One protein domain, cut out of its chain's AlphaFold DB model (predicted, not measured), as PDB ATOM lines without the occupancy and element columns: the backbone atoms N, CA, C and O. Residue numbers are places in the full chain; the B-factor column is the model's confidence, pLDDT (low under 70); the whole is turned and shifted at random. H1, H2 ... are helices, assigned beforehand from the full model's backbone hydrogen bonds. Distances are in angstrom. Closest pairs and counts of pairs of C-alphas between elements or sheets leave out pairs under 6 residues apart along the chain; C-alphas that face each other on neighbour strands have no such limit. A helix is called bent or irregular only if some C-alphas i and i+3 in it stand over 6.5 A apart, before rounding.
ATOM      1  N   ASP A  41     130.566 165.120 142.565       85.56
ATOM      2  CA  ASP A  41     131.037 166.105 141.584       85.56
ATOM      3  C   ASP A  41     131.982 167.128 142.232       85.56
ATOM      4  O   ASP A  41     133.073 167.383 141.719       85.56
ATOM      5  N   ASP A  42     131.624 167.637 143.412       84.50
ATOM      6  CA  ASP A  42     132.470 168.518 144.223       84.50
ATOM      7  C   ASP A  42     133.764 167.812 144.651       84.50
ATOM      8  O   ASP A  42     134.844 168.418 144.666       84.50
ATOM      9  N   ALA A  43     133.676 166.511 144.957       80.81
ATOM     10  CA  ALA A  43     134.839 165.691 145.266       80.81
ATOM     11  C   ALA A  43     135.802 165.620 144.076       80.81
ATOM     12  O   ALA A  43     136.986 165.934 144.218       80.81
ATOM     13  N   ASN A  44     135.276 165.269 142.900       85.56
ATOM     14  CA  ASN A  44     136.048 165.156 141.667       85.56
ATOM     15  C   ASN A  44     136.690 166.492 141.273       85.56
ATOM     16  O   ASN A  44     137.874 166.519 140.948       85.56
ATOM     17  N   ALA A  45     135.961 167.607 141.384       89.44
ATOM     18  CA  ALA A  45     136.478 168.930 141.044       89.44
ATOM     19  C   ALA A  45     137.696 169.329 141.899       89.44
ATOM     20  O   ALA A  45     138.682 169.863 141.386       89.44
ATOM     21  N   ILE A  46     137.659 169.050 143.207       86.94
ATOM     22  CA  ILE A  46     138.798 169.298 144.103       86.94
ATOM     23  C   ILE A  46     139.973 168.363 143.776       86.94
ATOM     24  O   ILE A  46     141.113 168.827 143.760       86.94
ATOM     25  N   ILE A  47     139.719 167.080 143.489       86.12
ATOM     26  CA  ILE A  47     140.765 166.113 143.110       86.12
ATOM     27  C   ILE A  47     141.467 166.555 141.821       86.12
ATOM     28  O   ILE A  47     142.697 166.590 141.770       86.12
ATOM     29  N   GLU A  48     140.710 166.926 140.788       89.56
ATOM     30  CA  GLU A  48     141.255 167.410 139.516       89.56
ATOM     31  C   GLU A  48     142.100 168.672 139.703       89.56
ATOM     32  O   GLU A  48     143.223 168.756 139.199       89.56
ATOM     33  N   PHE A  49     141.596 169.632 140.481       91.69
ATOM     34  CA  PHE A  49     142.334 170.844 140.811       91.69
ATOM     35  C   PHE A  49     143.639 170.538 141.566       91.69
ATOM     36  O   PHE A  49     144.694 171.072 141.215       91.69
ATOM     37  N   ASN A  50     143.601 169.640 142.558       89.25
ATOM     38  CA  ASN A  50     144.783 169.232 143.320       89.25
ATOM     39  C   ASN A  50     145.823 168.524 142.439       89.25
ATOM     40  O   ASN A  50     147.009 168.843 142.496       89.25
ATOM     41  N   ASN A  51     145.389 167.621 141.559       89.44
ATOM     42  CA  ASN A  51     146.279 166.963 140.603       89.44
ATOM     43  C   ASN A  51     146.973 167.985 139.691       89.44
ATOM     44  O   ASN A  51     148.185 167.902 139.475       89.44
ATOM     45  N   GLY A  52     146.233 168.997 139.224       91.69
ATOM     46  CA  GLY A  52     146.798 170.110 138.464       91.69
ATOM     47  C   GLY A  52     147.831 170.916 139.259       91.69
ATOM     48  O   GLY A  52     148.879 171.284 138.716       91.69
ATOM     49  N   LEU A  53     147.582 171.165 140.550       91.44
ATOM     50  CA  LEU A  53     148.539 171.832 141.436       91.44
ATOM     51  C   LEU A  53     149.824 171.024 141.602       91.44
ATOM     52  O   LEU A  53     150.913 171.582 141.456       91.44
ATOM     53  N   ILE A  54     149.708 169.720 141.851       90.25
ATOM     54  CA  ILE A  54     150.852 168.814 142.007       90.25
ATOM     55  C   ILE A  54     151.686 168.781 140.724       90.25
ATOM     56  O   ILE A  54     152.912 168.916 140.776       90.25
ATOM     57  N   GLU A  55     151.043 168.652 139.562       90.50
ATOM     58  CA  GLU A  55     151.736 168.641 138.273       90.50
ATOM     59  C   GLU A  55     152.474 169.965 138.021       90.50
ATOM     60  O   GLU A  55     153.657 169.967 137.656       90.50
ATOM     61  N   LYS A  56     151.802 171.099 138.257       90.69
ATOM     62  CA  LYS A  56     152.396 172.434 138.124       90.69
ATOM     63  C   LYS A  56     153.580 172.612 139.073       90.69
ATOM     64  O   LYS A  56     154.642 173.051 138.631       90.69
ATOM     65  N   SER A  57     153.425 172.250 140.345       90.69
ATOM     66  CA  SER A  57     154.470 172.379 141.365       90.69
ATOM     67  C   SER A  57     155.684 171.497 141.054       90.69
ATOM     68  O   SER A  57     156.823 171.957 141.139       90.69
ATOM     69  N   SER A  58     155.461 170.267 140.580       91.19
ATOM     70  CA  SER A  58     156.521 169.346 140.147       91.19
ATOM     71  C   SER A  58     157.341 169.907 138.978       91.19
ATOM     72  O   SER A  58     158.574 169.971 139.035       91.19
ATOM     73  N   LYS A  59     156.665 170.403 137.936       91.12
ATOM     74  CA  LYS A  59     157.317 171.052 136.787       91.12
ATOM     75  C   LYS A  59     158.092 172.304 137.203       91.12
ATOM     76  O   LYS A  59     159.226 172.499 136.764       91.12
ATOM     77  N   ASN A  60     157.508 173.129 138.072       92.50
ATOM     78  CA  ASN A  60     158.179 174.300 138.624       92.50
ATOM     79  C   ASN A  60     159.444 173.909 139.385       92.50
ATOM     80  O   ASN A  60     160.504 174.450 139.089       92.50
ATOM     81  N   ARG A  61     159.373 172.925 140.288       93.12
ATOM     82  CA  ARG A  61     160.535 172.427 141.034       93.12
ATOM     83  C   ARG A  61     161.663 171.992 140.102       93.12
ATOM     84  O   ARG A  61     162.790 172.442 140.278       93.12
ATOM     85  N   SER A  62     161.354 171.214 139.065       91.88
ATOM     86  CA  SER A  62     162.352 170.794 138.071       91.88
ATOM     87  C   SER A  62     163.021 171.987 137.369       91.88
ATOM     88  O   SER A  62     164.238 172.007 137.174       91.88
ATOM     89  N   ASN A  63     162.249 173.024 137.031       92.06
ATOM     90  CA  ASN A  63     162.801 174.255 136.465       92.06
ATOM     91  C   ASN A  63     163.678 175.010 137.473       92.06
ATOM     92  O   ASN A  63     164.778 175.429 137.117       92.06
ATOM     93  N   LEU A  64     163.240 175.140 138.727       95.38
ATOM     94  CA  LEU A  64     164.003 175.818 139.776       95.38
ATOM     95  C   LEU A  64     165.306 175.082 140.107       95.38
ATOM     96  O   LEU A  64     166.338 175.722 140.267       95.38
ATOM     97  N   GLU A  65     165.321 173.750 140.103       94.44
ATOM     98  CA  GLU A  65     166.552 172.960 140.253       94.44
ATOM     99  C   GLU A  65     167.556 173.228 139.124       94.44
ATOM    100  O   GLU A  65     168.772 173.259 139.343       94.44
ATOM    101  N   ARG A  66     167.079 173.433 137.890       92.75
ATOM    102  CA  ARG A  66     167.942 173.853 136.776       92.75
ATOM    103  C   ARG A  66     168.509 175.251 137.035       92.75
ATOM    104  O   ARG A  66     169.704 175.438 136.821       92.75
ATOM    105  N   VAL A  67     167.696 176.190 137.529       95.38
ATOM    106  CA  VAL A  67     168.141 177.553 137.883       95.38
ATOM    107  C   VAL A  67     169.196 177.512 138.984       95.38
ATOM    108  O   VAL A  67     170.274 178.065 138.806       95.38
ATOM    109  N   VAL A  68     168.952 176.790 140.077       95.62
ATOM    110  CA  VAL A  68     169.908 176.665 141.188       95.62
ATOM    111  C   VAL A  68     171.240 176.078 140.715       95.62
ATOM    112  O   VAL A  68     172.297 176.601 141.065       95.62
ATOM    113  N   ARG A  69     171.226 175.046 139.858       92.38
ATOM    114  CA  ARG A  69     172.463 174.494 139.271       92.38
ATOM    115  C   ARG A  69     173.196 175.493 138.378       92.38
ATOM    116  O   ARG A  69     174.425 175.556 138.429       92.38
ATOM    117  N   TYR A  70     172.458 176.276 137.589       92.94
ATOM    118  CA  TYR A  70     173.028 177.344 136.770       92.94
ATOM    119  C   TYR A  70     173.729 178.388 137.654       92.94
ATOM    120  O   TYR A  70     174.910 178.668 137.458       92.94
ATOM    121  N   LEU A  71     173.045 178.872 138.696       93.81
ATOM    122  CA  LEU A  71     173.595 179.826 139.666       93.81
ATOM    123  C   LEU A  71     174.810 179.272 140.422       93.81
ATOM    124  O   LEU A  71     175.768 180.003 140.666       93.81
ATOM    125  N   GLY A  72     174.792 177.987 140.784       91.50
ATOM    126  CA  GLY A  72     175.906 177.320 141.464       91.50
ATOM    127  C   GLY A  72     177.161 177.182 140.599       91.50
ATOM    128  O   GLY A  72     178.267 177.158 141.124       91.50
ATOM    129  N   SER A  73     177.004 177.149 139.273       89.12
ATOM    130  CA  SER A  73     178.128 177.076 138.326       89.12
ATOM    131  C   SER A  73     178.719 178.449 137.982       89.12
ATOM    132  O   SER A  73     179.769 178.530 137.345       89.12
ATOM    133  N   MET A  74     178.050 179.531 138.387       89.06
ATOM    134  CA  MET A  74     178.354 180.885 137.935       89.06
ATOM    135  C   MET A  74     179.665 181.433 138.493       89.06
ATOM    136  O   MET A  74     180.441 182.027 137.748       89.06
ATOM    137  N   ASP A  75     179.939 181.213 139.779       89.06
ATOM    138  CA  ASP A  75     181.110 181.803 140.436       89.06
ATOM    139  C   ASP A  75     182.412 181.280 139.813       89.06
ATOM    140  O   ASP A  75     183.316 182.051 139.497       89.06
ATOM    141  N   ALA A  76     182.477 179.970 139.561       89.19
ATOM    142  CA  ALA A  76     183.638 179.336 138.947       89.19
ATOM    143  C   ALA A  76     183.833 179.776 137.484       89.19
ATOM    144  O   ALA A  76     184.967 179.938 137.036       89.19
ATOM    145  N   PHE A  77     182.743 179.997 136.741       89.56
ATOM    146  CA  PHE A  77     182.802 180.526 135.376       89.56
ATOM    147  C   PHE A  77     183.329 181.965 135.344       89.56
ATOM    148  O   PHE A  77     184.272 182.248 134.611       89.56
ATOM    149  N   ILE A  78     182.777 182.857 136.175       89.56
ATOM    150  CA  ILE A  78     183.216 184.262 136.270       89.56
ATOM    151  C   ILE A  78     184.686 184.343 136.700       89.56
ATOM    152  O   ILE A  78     185.435 185.173 136.190       89.56
ATOM    153  N   ALA A  79     185.120 183.456 137.598       88.25
ATOM    154  CA  ALA A  79     186.510 183.360 138.033       88.25
ATOM    155  C   ALA A  79     187.457 182.733 136.987       88.25
ATOM    156  O   ALA A  79     188.652 182.607 137.256       88.25
ATOM    157  N   GLY A  80     186.953 182.299 135.823       84.00
ATOM    158  CA  GLY A  80     187.743 181.632 134.783       84.00
ATOM    159  C   GLY A  80     188.274 180.251 135.192       84.00
ATOM    160  O   GLY A  80     189.220 179.748 134.593       84.00
ATOM    161  N   GLN A  81     187.693 179.641 136.227       82.06
ATOM    162  CA  GLN A  81     188.133 178.363 136.796       82.06
ATOM    163  C   GLN A  81     187.524 177.149 136.091       82.06
ATOM    164  O   GLN A  81     187.942 176.020 136.348       82.06
ATOM    165  N   THR A  82     186.544 177.350 135.206       71.81
ATOM    166  CA  THR A  82     185.964 176.275 134.397       71.81
ATOM    167  C   THR A  82     186.162 176.577 132.909       71.81
ATOM    168  O   THR A  82     185.877 177.689 132.462       71.81
ATOM    169  N   PRO A  83     186.629 175.599 132.111       54.50
ATOM    170  CA  PRO A  83     186.704 175.739 130.659       54.50
ATOM    171  C   PRO A  83     185.332 175.567 129.985       54.50
ATOM    172  O   PRO A  83     185.226 175.678 128.765       54.50
ATOM    173  N   VAL A  84     184.281 175.247 130.751       58.97
ATOM    174  CA  VAL A  84     182.959 174.910 130.223       58.97
ATOM    175  C   VAL A  84     182.062 176.136 130.307       58.97
ATOM    176  O   VAL A  84     181.713 176.599 131.392       58.97
ATOM    177  N   LEU A  85     181.655 176.627 129.137       65.12
ATOM    178  CA  LEU A  85     180.582 177.604 128.992       65.12
ATOM    179  C   LEU A  85     179.366 177.133 129.803       65.12
ATOM    180  O   LEU A  85     178.882 176.022 129.579       65.12
ATOM    181  N   ILE A  86     178.854 177.954 130.727       69.94
ATOM    182  CA  ILE A  86     177.623 177.583 131.430       69.94
ATOM    183  C   ILE A  86     176.508 177.499 130.380       69.94
ATOM    184  O   ILE A  86     176.240 178.503 129.707       69.94
ATOM    185  N   PRO A  87     175.856 176.337 130.200       69.94
ATOM    186  CA  PRO A  87     174.824 176.204 129.190       69.94
ATOM    187  C   PRO A  87     173.692 177.192 129.490       69.94
ATOM    188  O   PRO A  87     173.271 177.306 130.648       69.94
ATOM    189  N   PRO A  88     173.186 177.918 128.476       71.31
ATOM    190  CA  PRO A  88     172.094 178.849 128.680       71.31
ATOM    191  C   PRO A  88     170.879 178.091 129.208       71.31
ATOM    192  O   PRO A  88     170.472 177.065 128.658       71.31
ATOM    193  N   ILE A  89     170.299 178.608 130.283       83.31
ATOM    194  CA  ILE A  89     169.067 178.080 130.847       83.31
ATOM    195  C   ILE A  89     167.869 178.821 130.262       83.31
ATOM    196  O   ILE A  89     167.912 180.028 130.044       83.31
ATOM    197  N   THR A  90     166.792 178.081 130.016       79.50
ATOM    198  CA  THR A  90     165.477 178.633 129.704       79.50
ATOM    199  C   THR A  90     164.426 177.951 130.571       79.50
ATOM    200  O   THR A  90     164.447 176.726 130.769       79.50
ATOM    201  N   MET A  91     163.500 178.757 131.091       80.81
ATOM    202  CA  MET A  91     162.321 178.275 131.802       80.81
ATOM    203  C   MET A  91     161.120 178.265 130.841       80.81
ATOM    204  O   MET A  91     160.724 179.331 130.342       80.81
ATOM    205  N   PRO A  92     160.544 177.086 130.534       75.75
ATOM    206  CA  PRO A  92     159.367 176.997 129.678       75.75
ATOM    207  C   PRO A  92     158.180 177.730 130.311       75.75
ATOM    208  O   PRO A  92     158.101 177.876 131.530       75.75
ATOM    209  N   ALA A 100     140.135 177.465 140.650       91.88
ATOM    210  CA  ALA A 100     139.827 176.923 141.966       91.88
ATOM    211  C   ALA A 100     138.309 176.635 142.083       91.88
ATOM    212  O   ALA A 100     137.508 177.569 141.925       91.88
ATOM    213  N   PRO A 101     137.897 175.380 142.358       90.94
ATOM    214  CA  PRO A 101     136.487 175.002 142.346       90.94
ATOM    215  C   PRO A 101     135.716 175.642 143.506       90.94
ATOM    216  O   PRO A 101     136.262 175.850 144.592       90.94
ATOM    217  N   ASP A 102     134.425 175.925 143.291       90.56
ATOM    218  CA  ASP A 102     133.521 176.466 144.325       90.56
ATOM    219  C   ASP A 102     133.416 175.554 145.549       90.56
ATOM    220  O   ASP A 102     133.268 176.038 146.671       90.56
ATOM    221  N   ALA A 103     133.603 174.250 145.339       87.75
ATOM    222  CA  ALA A 103     133.677 173.244 146.385       87.75
ATOM    223  C   ALA A 103     134.738 173.555 147.456       87.75
ATOM    224  O   ALA A 103     134.581 173.133 148.590       87.75
ATOM    225  N   LEU A 104     135.779 174.356 147.179       86.81
ATOM    226  CA  LEU A 104     136.730 174.804 148.213       86.81
ATOM    227  C   LEU A 104     136.098 175.731 149.271       86.81
ATOM    228  O   LEU A 104     136.731 176.032 150.290       86.81
ATOM    229  N   GLY A 105     134.873 176.210 149.039       87.44
ATOM    230  CA  GLY A 105     134.111 177.039 149.963       87.44
ATOM    231  C   GLY A 105     134.887 178.286 150.379       87.44
ATOM    232  O   GLY A 105     135.464 178.993 149.552       87.44
ATOM    233  N   LYS A 106     134.961 178.539 151.689       87.25
ATOM    234  CA  LYS A 106     135.678 179.696 152.250       87.25
ATOM    235  C   LYS A 106     137.174 179.745 151.906       87.25
ATOM    236  O   LYS A 106     137.778 180.810 151.997       87.25
ATOM    237  N   ASN A 107     137.776 178.617 151.513       88.25
ATOM    238  CA  ASN A 107     139.193 178.549 151.156       88.25
ATOM    239  C   ASN A 107     139.460 178.966 149.702       88.25
ATOM    240  O   ASN A 107     140.615 179.220 149.363       88.25
ATOM    241  N   LYS A 108     138.429 179.064 148.845       89.75
ATOM    242  CA  LYS A 108     138.577 179.339 147.407       89.75
ATOM    243  C   LYS A 108     139.409 180.591 147.123       89.75
ATOM    244  O   LYS A 108     140.377 180.522 146.370       89.75
ATOM    245  N   GLU A 109     139.078 181.717 147.751       92.62
ATOM    246  CA  GLU A 109     139.775 182.988 147.499       92.62
ATOM    247  C   GLU A 109     141.223 182.979 148.004       92.62
ATOM    248  O   GLU A 109     142.125 183.487 147.331       92.62
ATOM    249  N   ALA A 110     141.475 182.343 149.152       92.12
ATOM    250  CA  ALA A 110     142.829 182.171 149.673       92.12
ATOM    251  C   ALA A 110     143.681 181.307 148.728       92.12
ATOM    252  O   ALA A 110     144.803 181.682 148.388       92.12
ATOM    253  N   VAL A 111     143.125 180.191 148.245       93.19
ATOM    254  CA  VAL A 111     143.770 179.303 147.267       93.19
ATOM    255  C   VAL A 111     144.048 180.043 145.959       93.19
ATOM    256  O   VAL A 111     145.178 180.026 145.481       93.19
ATOM    257  N   LYS A 112     143.058 180.753 145.405       93.81
ATOM    258  CA  LYS A 112     143.204 181.543 144.173       93.81
ATOM    259  C   LYS A 112     144.317 182.584 144.294       93.81
ATOM    260  O   LYS A 112     145.146 182.707 143.393       93.81
ATOM    261  N   THR A 113     144.369 183.280 145.427       94.25
ATOM    262  CA  THR A 113     145.405 184.277 145.719       94.25
ATOM    263  C   THR A 113     146.791 183.641 145.787       94.25
ATOM    264  O   THR A 113     147.713 184.128 145.138       94.25
ATOM    265  N   LEU A 114     146.944 182.535 146.519       94.44
ATOM    266  CA  LEU A 114     148.229 181.841 146.658       94.44
ATOM    267  C   LEU A 114     148.720 181.245 145.334       94.44
ATOM    268  O   LEU A 114     149.908 181.329 145.037       94.44
ATOM    269  N   VAL A 115     147.823 180.704 144.505       93.75
ATOM    270  CA  VAL A 115     148.168 180.201 143.164       93.75
ATOM    271  C   VAL A 115     148.627 181.331 142.243       93.75
ATOM    272  O   VAL A 115     149.598 181.167 141.498       93.75
ATOM    273  N   ALA A 116     147.941 182.477 142.268       92.81
ATOM    274  CA  ALA A 116     148.339 183.645 141.490       92.81
ATOM    275  C   ALA A 116     149.702 184.180 141.952       92.81
ATOM    276  O   ALA A 116     150.572 184.460 141.127       92.81
ATOM    277  N   ASP A 117     149.911 184.250 143.265       93.38
ATOM    278  CA  ASP A 117     151.160 184.686 143.877       93.38
ATOM    279  C   ASP A 117     152.331 183.738 143.553       93.38
ATOM    280  O   ASP A 117     153.385 184.197 143.106       93.38
ATOM    281  N   SER A 118     152.149 182.415 143.668       93.00
ATOM    282  CA  SER A 118     153.195 181.442 143.314       93.00
ATOM    283  C   SER A 118     153.515 181.457 141.818       93.00
ATOM    284  O   SER A 118     154.673 181.332 141.422       93.00
ATOM    285  N   THR A 119     152.511 181.692 140.968       92.25
ATOM    286  CA  THR A 119     152.704 181.859 139.519       92.25
ATOM    287  C   THR A 119     153.503 183.118 139.202       92.25
ATOM    288  O   THR A 119     154.495 183.032 138.483       92.25
ATOM    289  N   LYS A 120     153.148 184.258 139.805       93.19
ATOM    290  CA  LYS A 120     153.893 185.507 139.630       93.19
ATOM    291  C   LYS A 120     155.359 185.352 140.048       93.19
ATOM    292  O   LYS A 120     156.246 185.833 139.350       93.19
ATOM    293  N   LYS A 121     155.630 184.658 141.157       94.62
ATOM    294  CA  LYS A 121     157.005 184.409 141.614       94.62
ATOM    295  C   LYS A 121     157.819 183.599 140.605       94.62
ATOM    296  O   LYS A 121     158.972 183.933 140.365       94.62
ATOM    297  N   ILE A 122     157.226 182.591 139.963       94.44
ATOM    298  CA  ILE A 122     157.888 181.847 138.877       94.44
ATOM    299  C   ILE A 122     158.198 182.754 137.681       94.44
ATOM    300  O   ILE A 122     159.296 182.667 137.129       94.44
ATOM    301  N   ASP A 123     157.278 183.646 137.311       93.56
ATOM    302  CA  ASP A 123     157.503 184.612 136.231       93.56
ATOM    303  C   ASP A 123     158.631 185.600 136.575       93.56
ATOM    304  O   ASP A 123     159.490 185.879 135.736       93.56
ATOM    305  N   ASP A 124     158.681 186.078 137.822       95.38
ATOM    306  CA  ASP A 124     159.746 186.958 138.309       95.38
ATOM    307  C   ASP A 124     161.111 186.236 138.319       95.38
ATOM    308  O   ASP A 124     162.105 186.803 137.857       95.38
ATOM    309  N   ILE A 125     161.163 184.973 138.773       96.50
ATOM    310  CA  ILE A 125     162.376 184.130 138.741       96.50
ATOM    311  C   ILE A 125     162.864 183.961 137.307       96.50
ATOM    312  O   ILE A 125     164.054 184.140 137.033       96.50
ATOM    313  N   LYS A 126     161.955 183.635 136.382       94.75
ATOM    314  CA  LYS A 126     162.276 183.494 134.963       94.75
ATOM    315  C   LYS A 126     162.858 184.786 134.408       94.75
ATOM    316  O   LYS A 126     163.954 184.761 133.858       94.75
ATOM    317  N   LYS A 127     162.166 185.910 134.604       95.00
ATOM    318  CA  LYS A 127     162.613 187.220 134.126       95.00
ATOM    319  C   LYS A 127     164.012 187.556 134.641       95.00
ATOM    320  O   LYS A 127     164.877 187.933 133.855       95.00
ATOM    321  N   LYS A 128     164.261 187.383 135.943       96.50
ATOM    322  CA  LYS A 128     165.579 187.646 136.535       96.50
ATOM    323  C   LYS A 128     166.661 186.691 136.053       96.50
ATOM    324  O   LYS A 128     167.792 187.113 135.829       96.50
ATOM    325  N   THR A 129     166.314 185.429 135.825       95.56
ATOM    326  CA  THR A 129     167.236 184.458 135.229       95.56
ATOM    327  C   THR A 129     167.594 184.847 133.791       95.56
ATOM    328  O   THR A 129     168.767 184.800 133.429       95.56
ATOM    329  N   ASP A 130     166.628 185.294 132.985       94.31
ATOM    330  CA  ASP A 130     166.861 185.750 131.607       94.31
ATOM    331  C   ASP A 130     167.730 187.028 131.562       94.31
ATOM    332  O   ASP A 130     168.623 187.147 130.715       94.31
ATOM    333  N   GLU A 131     167.526 187.959 132.504       95.31
ATOM    334  CA  GLU A 131     168.382 189.143 132.696       95.31
ATOM    335  C   GLU A 131     169.831 188.742 133.022       95.31
ATOM    336  O   GLU A 131     170.768 189.257 132.404       95.31
ATOM    337  N   LEU A 132     170.026 187.785 133.938       95.31
ATOM    338  CA  LEU A 132     171.347 187.253 134.278       95.31
ATOM    339  C   LEU A 132     172.006 186.565 133.075       95.31
ATOM    340  O   LEU A 132     173.161 186.846 132.766       95.31
ATOM    341  N   VAL A 133     171.281 185.694 132.368       93.44
ATOM    342  CA  VAL A 133     171.794 184.998 131.177       93.44
ATOM    343  C   VAL A 133     172.229 185.999 130.104       93.44
ATOM    344  O   VAL A 133     173.258 185.794 129.463       93.44
ATOM    345  N   THR A 134     171.475 187.083 129.912       94.19
ATOM    346  CA  THR A 134     171.825 188.155 128.965       94.19
ATOM    347  C   THR A 134     173.124 188.848 129.365       94.19
ATOM    348  O   THR A 134     174.024 188.968 128.539       94.19
ATOM    349  N   TYR A 135     173.256 189.222 130.638       94.56
ATOM    350  CA  TYR A 135     174.470 189.823 131.197       94.56
ATOM    351  C   TYR A 135     175.699 188.904 131.064       94.56
ATOM    352  O   TYR A 135     176.765 189.348 130.648       94.56
ATOM    353  N   ILE A 136     175.550 187.601 131.335       92.00
ATOM    354  CA  ILE A 136     176.641 186.627 131.167       92.00
ATOM    355  C   ILE A 136     177.041 186.487 129.692       92.00
ATOM    356  O   ILE A 136     178.230 186.465 129.382       92.00
ATOM    357  N   LYS A 137     176.067 186.419 128.774       90.56
ATOM    358  CA  LYS A 137     176.317 186.305 127.325       90.56
ATOM    359  C   LYS A 137     176.986 187.540 126.727       90.56
ATOM    360  O   LYS A 137     177.768 187.389 125.796       90.56
ATOM    361  N   ALA A 138     176.657 188.726 127.230       93.50
ATOM    362  CA  ALA A 138     177.273 189.982 126.811       93.50
ATOM    363  C   ALA A 138     178.706 190.151 127.345       93.50
ATOM    364  O   ALA A 138     179.406 191.064 126.934       93.50
ATOM    365  N   GLU A 139     179.147 189.258 128.236       92.94
ATOM    366  CA  GLU A 139     180.422 189.341 128.949       92.94
ATOM    367  C   GLU A 139     180.586 190.577 129.852       92.94
ATOM    368  O   GLU A 139     181.679 190.812 130.361       92.94
ATOM    369  N   ASP A 140     179.495 191.289 130.151       94.69
ATOM    370  CA  ASP A 140     179.445 192.462 131.043       94.69
ATOM    371  C   ASP A 140     180.054 192.193 132.435       94.69
ATOM    372  O   ASP A 140     180.492 193.105 133.134       94.69
ATOM    373  N   TYR A 141     180.110 190.925 132.858       93.81
ATOM    374  CA  TYR A 141     180.766 190.522 134.105       93.81
ATOM    375  C   TYR A 141     182.268 190.815 134.142       93.81
ATOM    376  O   TYR A 141     182.859 190.862 135.222       93.81
ATOM    377  N   LYS A 142     182.906 191.003 132.983       93.62
ATOM    378  CA  LYS A 142     184.311 191.410 132.897       93.62
ATOM    379  C   LYS A 142     184.498 192.865 133.330       93.62
ATOM    380  O   LYS A 142     185.534 193.182 133.913       93.62
ATOM    381  N   ASP A 143     183.489 193.712 133.124       96.69
ATOM    382  CA  ASP A 143     183.558 195.147 133.417       96.69
ATOM    383  C   ASP A 143     183.385 195.446 134.910       96.69
ATOM    384  O   ASP A 143     184.041 196.332 135.460       96.69
ATOM    385  N   ASP A 144     182.531 194.681 135.594       96.25
ATOM    386  CA  ASP A 144     182.217 194.861 137.018       96.25
ATOM    387  C   ASP A 144     182.779 193.753 137.923       96.25
ATOM    388  O   ASP A 144     182.446 193.679 139.110       96.25
ATOM    389  N   LYS A 145     183.630 192.882 137.367       93.38
ATOM    390  CA  LYS A 145     184.213 191.713 138.047       93.38
ATOM    391  C   LYS A 145     183.152 190.780 138.655       93.38
ATOM    392  O   LYS A 145     183.386 190.165 139.695       93.38
ATOM    393  N   GLY A 146     181.981 190.681 138.025       94.62
ATOM    394  CA  GLY A 146     180.886 189.805 138.431       94.62
ATOM    395  C   GLY A 146     179.997 190.356 139.545       94.62
ATOM    396  O   GLY A 146     179.166 189.610 140.069       94.62
ATOM    397  N   ALA A 147     180.142 191.629 139.928       96.50
ATOM    398  CA  ALA A 147     179.362 192.222 141.014       96.50
ATOM    399  C   ALA A 147     177.849 192.138 140.752       96.50
ATOM    400  O   ALA A 147     177.087 191.697 141.616       96.50
ATOM    401  N   LYS A 148     177.397 192.482 139.540       96.56
ATOM    402  CA  LYS A 148     175.980 192.402 139.163       96.56
ATOM    403  C   LYS A 148     175.477 190.961 139.078       96.56
ATOM    404  O   LYS A 148     174.326 190.704 139.427       96.56
ATOM    405  N   ALA A 149     176.338 190.013 138.700       95.19
ATOM    406  CA  ALA A 149     176.022 188.585 138.751       95.19
ATOM    407  C   ALA A 149     175.648 188.139 140.175       95.19
ATOM    408  O   ALA A 149     174.646 187.450 140.363       95.19
ATOM    409  N   GLN A 150     176.417 188.570 141.182       96.81
ATOM    410  CA  GLN A 150     176.137 188.246 142.585       96.81
ATOM    411  C   GLN A 150     174.821 188.864 143.067       96.81
ATOM    412  O   GLN A 150     174.048 188.191 143.751       96.81
ATOM    413  N   THR A 151     174.514 190.096 142.653       97.75
ATOM    414  CA  THR A 151     173.213 190.723 142.931       97.75
ATOM    415  C   THR A 151     172.066 189.912 142.333       97.75
ATOM    416  O   THR A 151     171.137 189.553 143.053       97.75
ATOM    417  N   TYR A 152     172.147 189.539 141.050       97.50
ATOM    418  CA  TYR A 152     171.119 188.704 140.421       97.50
ATOM    419  C   TYR A 152     170.967 187.351 141.114       97.50
ATOM    420  O   TYR A 152     169.845 186.916 141.358       97.50
ATOM    421  N   LYS A 153     172.074 186.692 141.470       96.56
ATOM    422  CA  LYS A 153     172.049 185.422 142.206       96.56
ATOM    423  C   LYS A 153     171.291 185.560 143.524       96.56
ATOM    424  O   LYS A 153     170.423 184.737 143.801       96.56
ATOM    425  N   ALA A 154     171.584 186.596 144.309       97.94
ATOM    426  CA  ALA A 154     170.900 186.849 145.574       97.94
ATOM    427  C   ALA A 154     169.399 187.130 145.373       97.94
ATOM    428  O   ALA A 154     168.569 186.557 146.078       97.94
ATOM    429  N   GLU A 155     169.040 187.956 144.385       98.19
ATOM    430  CA  GLU A 155     167.642 188.254 144.044       98.19
ATOM    431  C   GLU A 155     166.872 186.999 143.609       98.19
ATOM    432  O   GLU A 155     165.762 186.761 144.085       98.19
ATOM    433  N   ILE A 156     167.461 186.174 142.739       98.25
ATOM    434  CA  ILE A 156     166.835 184.942 142.244       98.25
ATOM    435  C   ILE A 156     166.657 183.936 143.383       98.25
ATOM    436  O   ILE A 156     165.575 183.370 143.518       98.25
ATOM    437  N   MET A 157     167.677 183.731 144.224       98.12
ATOM    438  CA  MET A 157     167.571 182.827 145.374       98.12
ATOM    439  C   MET A 157     166.484 183.281 146.349       98.12
ATOM    440  O   MET A 157     165.666 182.466 146.762       98.12
ATOM    441  N   LYS A 158     166.388 184.588 146.625       98.31
ATOM    442  CA  LYS A 158     165.306 185.131 147.451       98.31
ATOM    443  C   LYS A 158     163.924 184.860 146.843       98.31
ATOM    444  O   LYS A 158     163.004 184.487 147.562       98.31
ATOM    445  N   LEU A 159     163.759 185.043 145.532       98.06
ATOM    446  CA  LEU A 159     162.489 184.754 144.858       98.06
ATOM    447  C   LEU A 159     162.132 183.258 144.906       98.06
ATOM    448  O   LEU A 159     160.956 182.921 145.035       98.06
ATOM    449  N   ILE A 160     163.131 182.372 144.817       97.94
ATOM    450  CA  ILE A 160     162.956 180.920 144.975       97.94
ATOM    451  C   ILE A 160     162.478 180.586 146.393       97.94
ATOM    452  O   ILE A 160     161.524 179.823 146.545       97.94
ATOM    453  N   ASP A 161     163.084 181.183 147.419       98.00
ATOM    454  CA  ASP A 161     162.655 180.999 148.809       98.00
ATOM    455  C   ASP A 161     161.217 181.499 149.009       98.00
ATOM    456  O   ASP A 161     160.359 180.781 149.529       98.00
ATOM    457  N   ASP A 162     160.913 182.700 148.508       96.94
ATOM    458  CA  ASP A 162     159.572 183.280 148.569       96.94
ATOM    459  C   ASP A 162     158.535 182.402 147.827       96.94
ATOM    460  O   ASP A 162     157.369 182.346 148.232       96.94
ATOM    461  N   TYR A 163     158.930 181.709 146.747       96.25
ATOM    462  CA  TYR A 163     158.074 180.758 146.026       96.25
ATOM    463  C   TYR A 163     157.723 179.557 146.901       96.25
ATOM    464  O   TYR A 163     156.543 179.224 147.024       96.25
ATOM    465  N   TYR A 164     158.713 178.945 147.553       95.94
ATOM    466  CA  TYR A 164     158.462 177.802 148.430       95.94
ATOM    467  C   TYR A 164     157.617 178.180 149.650       95.94
ATOM    468  O   TYR A 164     156.727 177.422 150.020       95.94
ATOM    469  N   VAL A 165     157.770 179.394 150.188       96.12
ATOM    470  CA  VAL A 165     156.877 179.906 151.243       96.12
ATOM    471  C   VAL A 165     155.416 179.991 150.777       96.12
ATOM    472  O   VAL A 165     154.500 179.722 151.557       96.12
ATOM    473  N   ALA A 166     155.163 180.386 149.524       94.06
ATOM    474  CA  ALA A 166     153.807 180.422 148.972       94.06
ATOM    475  C   ALA A 166     153.240 179.008 148.752       94.06
ATOM    476  O   ALA A 166     152.081 178.757 149.088       94.06
ATOM    477  N   GLU A 167     154.060 178.080 148.250       92.44
ATOM    478  CA  GLU A 167     153.673 176.676 148.056       92.44
ATOM    479  C   GLU A 167     153.387 175.964 149.387       92.44
ATOM    480  O   GLU A 167     152.405 175.230 149.480       92.44
ATOM    481  N   ASP A 168     154.157 176.234 150.443       93.44
ATOM    482  CA  ASP A 168     153.917 175.673 151.779       93.44
ATOM    483  C   ASP A 168     152.574 176.141 152.353       93.44
ATOM    484  O   ASP A 168     151.803 175.346 152.898       93.44
ATOM    485  N   LYS A 169     152.245 177.429 152.179       93.12
ATOM    486  CA  LYS A 169     150.936 177.978 152.569       93.12
ATOM    487  C   LYS A 169     149.796 177.331 151.787       93.12
ATOM    488  O   LYS A 169     148.758 177.034 152.372       93.12
ATOM    489  N   LEU A 170     149.980 177.112 150.484       92.06
ATOM    490  CA  LEU A 170     148.985 176.456 149.639       92.06
ATOM    491  C   LEU A 170     148.780 174.994 150.061       92.06
ATOM    492  O   LEU A 170     147.645 174.565 150.271       92.06
ATOM    493  N   SER A 171     149.872 174.260 150.268       88.75
ATOM    494  CA  SER A 171     149.869 172.869 150.727       88.75
ATOM    495  C   SER A 171     149.153 172.710 152.073       88.75
ATOM    496  O   SER A 171     148.304 171.831 152.226       88.75
ATOM    497  N   ALA A 172     149.392 173.622 153.020       89.12
ATOM    498  CA  ALA A 172     148.741 173.608 154.330       89.12
ATOM    499  C   ALA A 172     147.208 173.764 154.271       89.12
ATOM    500  O   ALA A 172     146.520 173.339 155.203       89.12
ATOM    501  N   ILE A 173     146.673 174.369 153.203       86.88
ATOM    502  CA  ILE A 173     145.228 174.501 152.967       86.88
ATOM    503  C   ILE A 173     144.677 173.267 152.247       86.88
ATOM    504  O   ILE A 173     143.621 172.763 152.625       86.88
ATOM    505  N   ILE A 174     145.375 172.778 151.219       84.50
ATOM    506  CA  ILE A 174     144.868 171.716 150.339       84.50
ATOM    507  C   ILE A 174     144.991 170.322 150.973       84.50
ATOM    508  O   ILE A 174     144.049 169.536 150.886       84.50
ATOM    509  N   GLN A 175     146.090 170.016 151.675       83.94
ATOM    510  CA  GLN A 175     146.321 168.680 152.250       83.94
ATOM    511  C   GLN A 175     145.207 168.205 153.208       83.94
ATOM    512  O   GLN A 175     144.765 167.061 153.082       83.94
ATOM    513  N   PRO A 176     144.704 169.025 154.157       77.75
ATOM    514  CA  PRO A 176     143.604 168.602 155.027       77.75
ATOM    515  C   PRO A 176     142.308 168.295 154.269       77.75
ATOM    516  O   PRO A 176     141.559 167.412 154.687       77.75
ATOM    517  N   ILE A 177     142.056 169.002 153.163       74.69
ATOM    518  CA  ILE A 177     140.871 168.815 152.318       74.69
ATOM    519  C   ILE A 177     140.977 167.477 151.577       74.69
ATOM    520  O   ILE A 177     140.048 166.674 151.631       74.69
ATOM    521  N   GLU A 178     142.132 167.187 150.977       71.69
ATOM    522  CA  GLU A 178     142.397 165.909 150.301       71.69
ATOM    523  C   GLU A 178     142.241 164.710 151.256       71.69
ATOM    524  O   GLU A 178     141.574 163.720 150.943       71.69
ATOM    525  N   MET A 179     142.805 164.807 152.467       71.00
ATOM    526  CA  MET A 179     142.701 163.744 153.473       71.00
ATOM    527  C   MET A 179     141.261 163.475 153.916       71.00
ATOM    528  O   MET A 179     140.924 162.335 154.241       71.00
ATOM    529  N   ALA A 180     140.417 164.503 153.964       66.00
ATOM    530  CA  ALA A 180     139.011 164.341 154.305       66.00
ATOM    531  C   ALA A 180     138.221 163.650 153.194       66.00
ATOM    532  O   ALA A 180     137.396 162.787 153.486       66.00
ATOM    533  N   GLN A 181     138.524 163.960 151.934       64.50
ATOM    534  CA  GLN A 181     137.896 163.310 150.785       64.50
ATOM    535  C   GLN A 181     138.212 161.821 150.715       64.50
ATOM    536  O   GLN A 181     137.320 161.010 150.490       64.50
ATOM    537  N   LYS A 182     139.463 161.437 150.984       63.12
ATOM    538  CA  LYS A 182     139.871 160.027 150.974       63.12
ATOM    539  C   LYS A 182     139.158 159.170 152.033       63.12
ATOM    540  O   LYS A 182     139.165 157.956 151.908       63.12
ATOM    541  N   LYS A 183     138.557 159.773 153.065       58.75
ATOM    542  CA  LYS A 183     137.763 159.063 154.087       58.75
ATOM    543  C   LYS A 183     136.308 158.806 153.672       58.75
ATOM    544  O   LYS A 183     135.606 158.115 154.402       58.75
ATOM    545  N   LEU A 184     135.851 159.395 152.565       51.38
ATOM    546  CA  LEU A 184     134.495 159.219 152.030       51.38
ATOM    547  C   LEU A 184     134.384 158.038 151.045       51.38
ATOM    548  O   LEU A 184     133.274 157.695 150.646       51.38
TER     549      LEU A 184
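Overview. This is residues 41 to 92 and 100 to 184 of the 185 residues of the protein "DUF3829 domain-containing protein" of Flavobacterium baculatum (UniProt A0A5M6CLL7). Three long helices, H1, H2 and H3, lie side by side as a rod-shaped bundle, their centres making a triangle; H2 and H3 form a long helical hairpin, and H1 runs the same way as H2. After H1, the unnamed residues 79 to 92 fold back toward the cut. The printed part has 137 residues, with three named helices in the order H1, H2, H3 and no named strand: all helix. It is loose, with a radius of gyration of the C-alphas of 19.1 A, and spans 61 by 23 by 19 A.

Along the chain. H1, residues 41 to 78, begins at C-alpha 41 (131.037, 166.105, 141.584) and is 55.5 A long from first to last C-alpha. It is only just irregular: C-alphas 72 and 75 are 6.9 A apart. H2, residues 102 to 137, is 47.1 A long; it is irregular, with C-alphas 103 and 106 8.9 A apart, and has a kink of 78 degrees near residue 109. H3, residues 147 to 181, is 51.5 A long, has a kink of 31 degrees near residue 171 and ends at C-alpha 181 (137.896, 163.310, 150.785).

Arrangement. H1 touches H2, closest at the C-alphas of Asp 42 and Ala 103, 5.3 A, at a shallow tilt of 20 degrees, the same way. H1 touches H3, closest at the C-alphas of Leu 71 and Lys 153, 6.3 A, at a shallow tilt of 21 degrees, opposite ways. The hairpin H2 and H3 touch with 31 pairs of C-alphas within 8 A, the closest those of Ser 118 and Tyr 163, 5.6 A, at a shallow tilt of 21 degrees, opposite ways. O i to N i+4 pairs are within hydrogen-bond range in 32 of 34 cases in H1, 27 of 32 in H2 and 29 of 31 in H3.

Size, cuts and confidence. The two C-alphas farthest apart, those of Asp 143 and Leu 184, are 63.6 A apart. Residues 93 to 99 are not printed, and C-alphas 92 and 100 are 23.1 A apart across this cut, in the link from H1 to H2. The link from H2 to H3 is short, with 9 residues. The mean pLDDT of the printed part is 89.0; residues 83 to 87 and 180 to 184 are under 70.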